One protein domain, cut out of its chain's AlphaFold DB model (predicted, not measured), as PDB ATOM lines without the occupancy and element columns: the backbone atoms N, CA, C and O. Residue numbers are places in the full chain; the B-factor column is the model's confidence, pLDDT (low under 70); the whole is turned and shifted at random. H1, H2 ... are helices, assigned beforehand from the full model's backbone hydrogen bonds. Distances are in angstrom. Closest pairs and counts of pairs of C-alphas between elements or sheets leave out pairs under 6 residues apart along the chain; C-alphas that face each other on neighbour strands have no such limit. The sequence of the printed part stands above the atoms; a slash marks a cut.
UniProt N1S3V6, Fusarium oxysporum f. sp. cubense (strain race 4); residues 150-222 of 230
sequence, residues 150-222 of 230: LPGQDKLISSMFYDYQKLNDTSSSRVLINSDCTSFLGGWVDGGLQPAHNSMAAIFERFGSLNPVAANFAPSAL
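AT A GLANCE: This is residues 150 to 222 of the 230 residues of a protein of Fusarium oxysporum f. sp. cubense (strain race 4) (UniProt N1S3V6). H1 and H2 follow each other and lead to a long loop, residues 169 to 188, which returns to the start of the long helix H3; H2 lies side by side with the later part of H3, H5 packs on H3, and H4 sits away from it. The 73 printed residues include five named helices, H1 to H5, and no named strand: all helix, compact, radius of gyration of the C-alphas 12.7 A, spans 39 by 28 by 17 A.

HOW THE PARTS SIT: H1, residues 154 to 161, meets H2, residues 163 to 168, only through their link. H2 touches H3, residues 189 to 207, with H3's residues 198 to 206 alone, at a shallow tilt of 11 degrees, the same way; the closest C-alphas, of Tyr 164 and Ser 199, are 5.3 A apart. H5, residues 219 to 222, touches H3; the closest C-alphas, of Asn 198 and Pro 219, are 5.6 A apart. Within hydrogen-bond range is every O i to N i+4 pair in H1, 14 of 15 in H3 and 0 of 2 in H2, which has 3 of 3 O i to N i+3 pairs.

IN THESE COORDINATES: H1 begins at C-alpha 154 (102.282, 115.386, 94.332). H3 is 27.2 A long; H4, residues 212 to 215, is 5.1 A. H5 ends at C-alpha 222 (96.653, 126.337, 78.686).

THE WHOLE: The C-alphas farthest apart, of Pro 151 and Pro 212, are 40.3 A apart. The printed part has no cut, the link from H2 to H3 is long, and no printed residue is under 70 in pLDDT.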
ATOM      1  N   LEU A 150     100.118 110.236  98.900       95.06
ATOM      2  CA  LEU A 150     100.673 110.481 100.231       95.06
ATOM      3  C   LEU A 150     101.434 111.817 100.272       95.06
ATOM      4  O   LEU A 150     101.839 112.332  99.222       95.06
ATOM      5  N   PRO A 151     101.715 112.369 101.471       94.94
ATOM      6  CA  PRO A 151     102.554 113.555 101.599       94.94
ATOM      7  C   PRO A 151     103.864 113.433 100.804       94.94
ATOM      8  O   PRO A 151     104.647 112.503 100.996       94.94
ATOM      9  N   GLY A 152     104.098 114.386  99.896       91.38
ATOM     10  CA  GLY A 152     105.278 114.424  99.025       91.38
ATOM     11  C   GLY A 152     105.134 113.700  97.680       91.38
ATOM     12  O   GLY A 152     106.030 113.826  96.840       91.38
ATOM     13  N   GLN A 153     104.025 112.998  97.426       94.00
ATOM     14  CA  GLN A 153     103.780 112.301  96.157       94.00
ATOM     15  C   GLN A 153     103.160 113.184  95.060       94.00
ATOM     16  O   GLN A 153     103.107 112.753  93.911       94.00
ATOM     17  N   ASP A 154     102.801 114.441  95.340       92.31
ATOM     18  CA  ASP A 154     102.282 115.386  94.332       92.31
ATOM     19  C   ASP A 154     103.195 115.507  93.103       92.31
ATOM     20  O   ASP A 154     102.731 115.648  91.973       92.31
ATOM     21  N   LYS A 155     104.518 115.407  93.300       92.12
ATOM     22  CA  LYS A 155     105.503 115.438  92.207       92.12
ATOM     23  C   LYS A 155     105.418 114.202  91.306       92.12
ATOM     24  O   LYS A 155     105.663 114.314  90.105       92.12
ATOM     25  N   LEU A 156     105.068 113.044  91.868       94.31
ATOM     26  CA  LEU A 156     104.845 111.810  91.111       94.31
ATOM     27  C   LEU A 156     103.589 111.943  90.245       94.31
ATOM     28  O   LEU A 156     103.659 111.720  89.039       94.31
ATOM     29  N   ILE A 157     102.486 112.407  90.845       94.69
ATOM     30  CA  ILE A 157     101.227 112.680  90.136       94.69
ATOM     31  C   ILE A 157     101.464 113.695  89.017       94.69
ATOM     32  O   ILE A 157     101.119 113.437  87.869       94.69
ATOM     33  N   SER A 158     102.134 114.810  89.320       93.75
ATOM     34  CA  SER A 158     102.468 115.839  88.334       93.75
ATOM     35  C   SER A 158     103.291 115.280  87.172       93.75
ATOM     36  O   SER A 158     103.038 115.635  86.025       93.75
ATOM     37  N   SER A 159     104.267 114.410  87.443       93.62
ATOM     38  CA  SER A 159     105.099 113.814  86.388       93.62
ATOM     39  C   SER A 159     104.270 112.951  85.435       93.62
ATOM     40  O   SER A 159     104.489 112.999  84.230       93.62
ATOM     41  N   MET A 160     103.298 112.203  85.963       95.25
ATOM     42  CA  MET A 160     102.401 111.374  85.156       95.25
ATOM     43  C   MET A 160     101.338 112.199  84.420       95.25
ATOM     44  O   MET A 160     101.111 111.977  83.235       95.25
ATOM     45  N   PHE A 161     100.736 113.191  85.079       95.38
ATOM     46  CA  PHE A 161      99.680 114.030  84.502       95.38
ATOM     47  C   PHE A 161     100.145 114.814  83.267       95.38
ATOM     48  O   PHE A 161      99.378 115.000  82.320       95.38
ATOM     49  N   TYR A 162     101.406 115.260  83.262       94.25
ATOM     50  CA  TYR A 162     102.005 116.012  82.156       94.25
ATOM     51  C   TYR A 162     102.788 115.146  81.156       94.25
ATOM     52  O   TYR A 162     103.352 115.695  80.210       94.25
ATOM     53  N   ASP A 163     102.800 113.813  81.299       93.62
ATOM     54  CA  ASP A 163     103.558 112.903  80.417       93.62
ATOM     55  C   ASP A 163     103.202 113.087  78.929       93.62
ATOM     56  O   ASP A 163     104.072 112.978  78.068       93.62
ATOM     57  N   TYR A 164     101.960 113.485  78.619       93.56
ATOM     58  CA  TYR A 164     101.511 113.792  77.254       93.56
ATOM     59  C   TYR A 164     102.379 114.834  76.525       93.56
ATOM     60  O   TYR A 164     102.498 114.784  75.299       93.56
ATOM     61  N   GLN A 165     103.010 115.763  77.254       92.00
ATOM     62  CA  GLN A 165     103.828 116.830  76.670       92.00
ATOM     63  C   GLN A 165     105.088 116.290  75.985       92.00
ATOM     64  O   GLN A 165     105.620 116.944  75.086       92.00
ATOM     65  N   LYS A 166     105.534 115.072  76.339       90.44
ATOM     66  CA  LYS A 166     106.685 114.421  75.694       90.44
ATOM     67  C   LYS A 166     106.468 114.156  74.212       90.44
ATOM     68  O   LYS A 166     107.434 114.016  73.477       90.44
ATOM     69  N   LEU A 167     105.217 114.116  73.748       90.75
ATOM     70  CA  LEU A 167     104.914 113.874  72.340       90.75
ATOM     71  C   LEU A 167     105.397 115.016  71.423       90.75
ATOM     72  O   LEU A 167     105.527 114.825  70.213       90.75
ATOM     73  N   ASN A 168     105.713 116.185  71.995       83.75
ATOM     74  CA  ASN A 168     106.379 117.283  71.292       83.75
ATOM     75  C   ASN A 168     107.866 117.002  71.005       83.75
ATOM     76  O   ASN A 168     108.425 117.585  70.075       83.75
ATOM     77  N   ASP A 169     108.495 116.093  71.753       82.50
ATOM     78  CA  ASP A 169     109.871 115.643  71.552       82.50
ATOM     79  C   ASP A 169     109.909 114.374  70.686       82.50
ATOM     80  O   ASP A 169     109.342 113.332  71.009       82.50
ATOM     81  N   THR A 170     110.614 114.449  69.556       73.88
ATOM     82  CA  THR A 170     110.692 113.349  68.586       73.88
ATOM     83  C   THR A 170     111.577 112.192  69.025       73.88
ATOM     84  O   THR A 170     111.497 111.127  68.415       73.88
ATOM     85  N   SER A 171     112.445 112.419  70.012       74.75
ATOM     86  CA  SER A 171     113.346 111.407  70.568       74.75
ATOM     87  C   SER A 171     112.703 110.588  71.689       74.75
ATOM     88  O   SER A 171     113.186 109.508  72.017       74.75
ATOM     89  N   SER A 172     111.583 111.072  72.229       79.12
ATOM     90  CA  SER A 172     110.832 110.411  73.288       79.12
ATOM     91  C   SER A 172     109.899 109.320  72.750       79.12
ATOM     92  O   SER A 172     109.400 109.366  71.620       79.12
ATOM     93  N   SER A 173     109.624 108.325  73.596       85.75
ATOM     94  CA  SER A 173     108.616 107.298  73.330       85.75
ATOM     95  C   SER A 173     107.239 107.908  73.061       85.75
ATOM     96  O   SER A 173     106.828 108.885  73.687       85.75
ATOM     97  N   ARG A 174     106.486 107.268  72.164       89.81
ATOM     98  CA  ARG A 174     105.123 107.669  71.775       89.81
ATOM     99  C   ARG A 174     104.027 106.989  72.598       89.81
ATOM    100  O   ARG A 174     102.850 107.158  72.295       89.81
ATOM    101  N   VAL A 175     104.395 106.198  73.604       91.25
ATOM    102  CA  VAL A 175     103.439 105.561  74.520       91.25
ATOM    103  C   VAL A 175     103.008 106.582  75.563       91.25
ATOM    104  O   VAL A 175     103.857 107.108  76.271       91.25
ATOM    105  N   LEU A 176     101.711 106.850  75.673       92.19
ATOM    106  CA  LEU A 176     101.142 107.788  76.645       92.19
ATOM    107  C   LEU A 176     100.396 107.034  77.746       92.19
ATOM    108  O   LEU A 176      99.825 105.974  77.486       92.19
ATOM    109  N   ILE A 177     100.357 107.610  78.945       92.38
ATOM    110  CA  ILE A 177      99.505 107.146  80.046       92.38
ATOM    111  C   ILE A 177      98.366 108.130  80.298       92.38
ATOM    112  O   ILE A 177      98.537 109.344  80.203       92.38
ATOM    113  N   ASN A 178      97.193 107.596  80.615       93.38
ATOM    114  CA  ASN A 178      96.076 108.356  81.155       93.38
ATOM    115  C   ASN A 178      95.202 107.428  81.999       93.38
ATOM    116  O   ASN A 178      95.003 106.265  81.662       93.38
ATOM    117  N   SER A 179      94.729 107.946  83.120       93.69
ATOM    118  CA  SER A 179      93.833 107.302  84.073       93.69
ATOM    119  C   SER A 179      93.457 108.356  85.116       93.69
ATOM    120  O   SER A 179      94.148 109.369  85.262       93.69
ATOM    121  N   ASP A 180      92.392 108.114  85.874       95.44
ATOM    122  CA  ASP A 180      92.137 108.867  87.101       95.44
ATOM    123  C   ASP A 180      93.317 108.776  88.076       95.44
ATOM    124  O   ASP A 180      93.682 109.778  88.691       95.44
ATOM    125  N   CYS A 181      93.995 107.627  88.109       95.12
ATOM    126  CA  CYS A 181      95.160 107.366  88.946       95.12
ATOM    127  C   CYS A 181      96.424 108.125  88.513       95.12
ATOM    128  O   CYS A 181      97.379 108.241  89.275       95.12
ATOM    129  N   THR A 182      96.452 108.673  87.295       92.75
ATOM    130  CA  THR A 182      97.559 109.509  86.796       92.75
ATOM    131  C   THR A 182      97.220 110.997  86.862       92.75
ATOM    132  O   THR A 182      97.795 111.800  86.127       92.75
ATOM    133  N   SER A 183      96.235 111.375  87.680       94.56
ATOM    134  CA  SER A 183      95.697 112.730  87.752       94.56
ATOM    135  C   SER A 183      95.699 113.284  89.170       94.56
ATOM    136  O   SER A 183      95.815 112.556  90.151       94.56
ATOM    137  N   PHE A 184      95.504 114.597  89.283       94.44
ATOM    138  CA  PHE A 184      95.303 115.266  90.571       94.44
ATOM    139  C   PHE A 184      93.939 114.966  91.215       94.44
ATOM    140  O   PHE A 184      93.669 115.445  92.312       94.44
ATOM    141  N   LEU A 185      93.076 114.200  90.543       95.56
ATOM    142  CA  LEU A 185      91.719 113.872  90.973       95.56
ATOM    143  C   LEU A 185      91.513 112.350  91.024       95.56
ATOM    144  O   LEU A 185      90.492 111.844  90.564       95.56
ATOM    145  N   GLY A 186      92.488 111.616  91.568       95.81
ATOM    146  CA  GLY A 186      92.353 110.177  91.800       95.81
ATOM    147  C   GLY A 186      91.065 109.836  92.559       95.81
ATOM    148  O   GLY A 186      90.695 110.529  93.508       95.81
ATOM    149  N   GLY A 187      90.348 108.807  92.101       95.81
ATOM    150  CA  GLY A 187      89.056 108.403  92.670       95.81
ATOM    151  C   GLY A 187      87.853 109.184  92.140       95.81
ATOM    152  O   GLY A 187      86.724 108.920  92.556       95.81
ATOM    153  N   TRP A 188      88.069 110.106  91.198       97.44
ATOM    154  CA  TRP A 188      87.019 110.859  90.520       97.44
ATOM    155  C   TRP A 188      87.059 110.616  89.014       97.44
ATOM    156  O   TRP A 188      88.117 110.634  88.389       97.44
ATOM    157  N   VAL A 189      85.881 110.465  88.402       96.19
ATOM    158  CA  VAL A 189      85.766 110.234  86.953       96.19
ATOM    159  C   VAL A 189      86.370 111.378  86.129       96.19
ATOM    160  O   VAL A 189      87.028 111.131  85.119       96.19
ATOM    161  N   ASP A 190      86.239 112.623  86.594       95.38
ATOM    162  CA  ASP A 190      86.882 113.797  85.997       95.38
ATOM    163  C   ASP A 190      88.407 113.664  85.925       95.38
ATOM    164  O   ASP A 190      89.026 114.140  84.970       95.38
ATOM    165  N   GLY A 191      89.008 112.970  86.896       94.75
ATOM    166  CA  GLY A 191      90.427 112.644  86.908       94.75
ATOM    167  C   GLY A 191      90.841 111.729  85.764       94.75
ATOM    168  O   GLY A 191      91.966 111.832  85.299       94.75
ATOM    169  N   GLY A 192      89.953 110.867  85.262       94.62
ATOM    170  CA  GLY A 192      90.216 110.057  84.069       94.62
ATOM    171  C   GLY A 192      89.985 110.828  82.770       94.62
ATOM    172  O   GLY A 192      90.740 110.684  81.807       94.62
ATOM    173  N   LEU A 193      88.971 111.697  82.747       95.94
ATOM    174  CA  LEU A 193      88.608 112.479  81.562       95.94
ATOM    175  C   LEU A 193      89.653 113.546  81.211       95.94
ATOM    176  O   LEU A 193      89.937 113.761  80.032       95.94
ATOM    177  N   GLN A 194      90.247 114.209  82.207       93.94
ATOM    178  CA  GLN A 194      91.222 115.276  81.957       93.94
ATOM    179  C   GLN A 194      92.509 114.771  81.268       93.94
ATOM    180  O   GLN A 194      92.827 115.275  80.188       93.94
ATOM    181  N   PRO A 195      93.236 113.753  81.775       94.38
ATOM    182  CA  PRO A 195      94.420 113.210  81.106       94.38
ATOM    183  C   PRO A 195      94.102 112.551  79.759       94.38
ATOM    184  O   PRO A 195      94.940 112.579  78.853       94.38
ATOM    185  N   ALA A 196      92.896 111.991  79.594       95.19
ATOM    186  CA  ALA A 196      92.437 111.486  78.303       95.19
ATOM    187  C   ALA A 196      92.334 112.621  77.268       95.19
ATOM    188  O   ALA A 196      92.881 112.497  76.170       95.19
ATOM    189  N   HIS A 197      91.729 113.761  77.628       93.88
ATOM    190  CA  HIS A 197      91.714 114.951  76.770       93.88
ATOM    191  C   HIS A 197      93.117 115.508  76.505       93.88
ATOM    192  O   HIS A 197      93.414 115.861  75.364       93.88
ATOM    193  N   ASN A 198      93.996 115.538  77.510       94.06
ATOM    194  CA  ASN A 198      95.389 115.968  77.341       94.06
ATOM    195  C   ASN A 198      96.124 115.104  76.307       94.06
ATOM    196  O   ASN A 198      96.730 115.623  75.370       94.06
ATOM    197  N   SER A 199      96.014 113.781  76.443       94.12
ATOM    198  CA  SER A 199      96.631 112.817  75.527       94.12
ATOM    199  C   SER A 199      96.064 112.939  74.113       94.12
ATOM    200  O   SER A 199      96.814 112.952  73.139       94.12
ATOM    201  N   MET A 200      94.741 113.073  73.989       93.12
ATOM    202  CA  MET A 200      94.063 113.236  72.702       93.12
ATOM    203  C   MET A 200      94.513 114.516  71.992       93.12
ATOM    204  O   MET A 200      94.852 114.462  70.810       93.12
ATOM    205  N   ALA A 201      94.562 115.647  72.700       92.75
ATOM    206  CA  ALA A 201      95.037 116.910  72.143       92.75
ATOM    207  C   ALA A 201      96.480 116.790  71.638       92.75
ATOM    208  O   ALA A 201      96.735 117.114  70.481       92.75
ATOM    209  N   ALA A 202      97.378 116.211  72.442       92.62
ATOM    210  CA  ALA A 202      98.771 115.987  72.054       92.62
ATOM    211  C   ALA A 202      98.890 115.155  70.768       92.62
ATOM    212  O   ALA A 202      99.653 115.490  69.861       92.62
ATOM    213  N   ILE A 203      98.105 114.075  70.660       93.31
ATOM    214  CA  ILE A 203      98.072 113.218  69.467       93.31
ATOM    215  C   ILE A 203      97.631 114.019  68.236       93.31
ATOM    216  O   ILE A 203      98.267 113.908  67.186       93.31
ATOM    217  N   PHE A 204      96.576 114.834  68.347       92.50
ATOM    218  CA  PHE A 204      96.118 115.670  67.234       92.50
ATOM    219  C   PHE A 204      97.131 116.737  66.846       92.50
ATOM    220  O   PHE A 204      97.324 116.968  65.658       92.50
ATOM    221  N   GLU A 205      97.792 117.366  67.807       89.38
ATOM    222  CA  GLU A 205      98.827 118.364  67.537       89.38
ATOM    223  C   GLU A 205     100.038 117.754  66.839       89.38
ATOM    224  O   GLU A 205     100.612 118.368  65.939       89.38
ATOM    225  N   ARG A 206     100.411 116.525  67.214       89.88
ATOM    226  CA  ARG A 206     101.588 115.859  66.660       89.88
ATOM    227  C   ARG A 206     101.339 115.194  65.309       89.88
ATOM    228  O   ARG A 206     102.221 115.214  64.451       89.88
ATOM    229  N   PHE A 207     100.192 114.544  65.144       91.44
ATOM    230  CA  PHE A 207      99.926 113.643  64.015       91.44
ATOM    231  C   PHE A 207      98.722 114.050  63.165       91.44
ATOM    232  O   PHE A 207      98.413 113.380  62.180       91.44
ATOM    233  N   GLY A 208      98.039 115.134  63.519       90.44
ATOM    234  CA  GLY A 208      96.863 115.613  62.810       90.44
ATOM    235  C   GLY A 208      96.770 117.131  62.830       90.44
ATOM    236  O   GLY A 208      97.740 117.839  62.573       90.44
ATOM    237  N   SER A 209      95.566 117.631  63.091       87.81
ATOM    238  CA  SER A 209      95.334 119.051  63.329       87.81
ATOM    239  C   SER A 209      94.157 119.232  64.275       87.81
ATOM    240  O   SER A 209      93.183 118.478  64.216       87.81
ATOM    241  N   LEU A 210      94.242 120.247  65.129       87.12
ATOM    242  CA  LEU A 210      93.097 120.769  65.860       87.12
ATOM    243  C   LEU A 210      92.430 121.865  65.026       87.12
ATOM    244  O   LEU A 210      93.091 122.593  64.284       87.12
ATOM    245  N   ASN A 211      91.112 122.016  65.168       90.50
ATOM    246  CA  ASN A 211      90.433 123.207  64.658       90.50
ATOM    247  C   ASN A 211      91.095 124.462  65.275       90.50
ATOM    248  O   ASN A 211      91.338 124.453  66.482       90.50
ATOM    249  N   PRO A 212      91.339 125.547  64.514       90.69
ATOM    250  CA  PRO A 212      91.991 126.754  65.030       90.69
ATOM    251  C   PRO A 212      91.366 127.345  66.301       90.69
ATOM    252  O   PRO A 212      92.081 127.858  67.154       90.69
ATOM    253  N   VAL A 213      90.040 127.255  66.459       89.81
ATOM    254  CA  VAL A 213      89.356 127.690  67.685       89.81
ATOM    255  C   VAL A 213      89.730 126.782  68.854       89.81
ATOM    256  O   VAL A 213      90.078 127.277  69.918       89.81
ATOM    257  N   ALA A 214      89.701 125.463  68.647       86.12
ATOM    258  CA  ALA A 214      90.036 124.475  69.669       86.12
ATOM    259  C   ALA A 214      91.521 124.509  70.059       86.12
ATOM    260  O   ALA A 214      91.839 124.283  71.220       86.12
ATOM    261  N   ALA A 215      92.417 124.842  69.125       90.12
ATOM    262  CA  ALA A 215      93.855 124.940  69.380       90.12
ATOM    263  C   ALA A 215      94.186 125.952  70.494       90.12
ATOM    264  O   ALA A 215      95.041 125.684  71.331       90.12
ATOM    265  N   ASN A 216      93.453 127.067  70.577       90.94
ATOM    266  CA  ASN A 216      93.638 128.066  71.640       90.94
ATOM    267  C   ASN A 216      93.170 127.588  73.026       90.94
ATOM    268  O   ASN A 216      93.495 128.216  74.030       90.94
ATOM    269  N   PHE A 217      92.390 126.507  73.078       89.94
ATOM    270  CA  PHE A 217      91.896 125.895  74.311       89.94
ATOM    271  C   PHE A 217      92.505 124.513  74.561       89.94
ATOM    272  O   PHE A 217      92.072 123.802  75.469       89.94
ATOM    273  N   ALA A 218      93.484 124.107  73.750       90.88
ATOM    274  CA  ALA A 218      94.156 122.836  73.925       90.88
ATOM    275  C   ALA A 218      94.927 122.829  75.258       90.88
ATOM    276  O   ALA A 218      95.504 123.850  75.642       90.88
ATOM    277  N   PRO A 219      94.991 121.686  75.960       90.69
ATOM    278  CA  PRO A 219      95.786 121.542  77.177       90.69
ATOM    279  C   PRO A 219      97.240 121.998  77.029       90.69
ATOM    280  O   PRO A 219      97.757 122.646  77.924       90.69
ATOM    281  N   SER A 220      97.874 121.752  75.885       85.62
ATOM    282  CA  SER A 220      99.220 122.236  75.538       85.62
ATOM    283  C   SER A 220      99.369 123.768  75.560       85.62
ATOM    284  O   SER A 220     100.451 124.276  75.849       85.62
ATOM    285  N   ALA A 221      98.297 124.505  75.249       87.88
ATOM    286  CA  ALA A 221      98.265 125.964  75.207       87.88
ATOM    287  C   ALA A 221      97.920 126.580  76.572       87.88
ATOM    288  O   ALA A 221      98.302 127.715  76.852       87.88
ATOM    289  N   LEU A 222      97.183 125.845  77.410       89.31
ATOM    290  CA  LEU A 222      96.653 126.337  78.686       89.31
ATOM    291  C   LEU A 222      97.404 125.811  79.912       89.31
ATOM    292  O   LEU A 222      97.405 126.460  80.957       89.31
TER     293      LEU A 222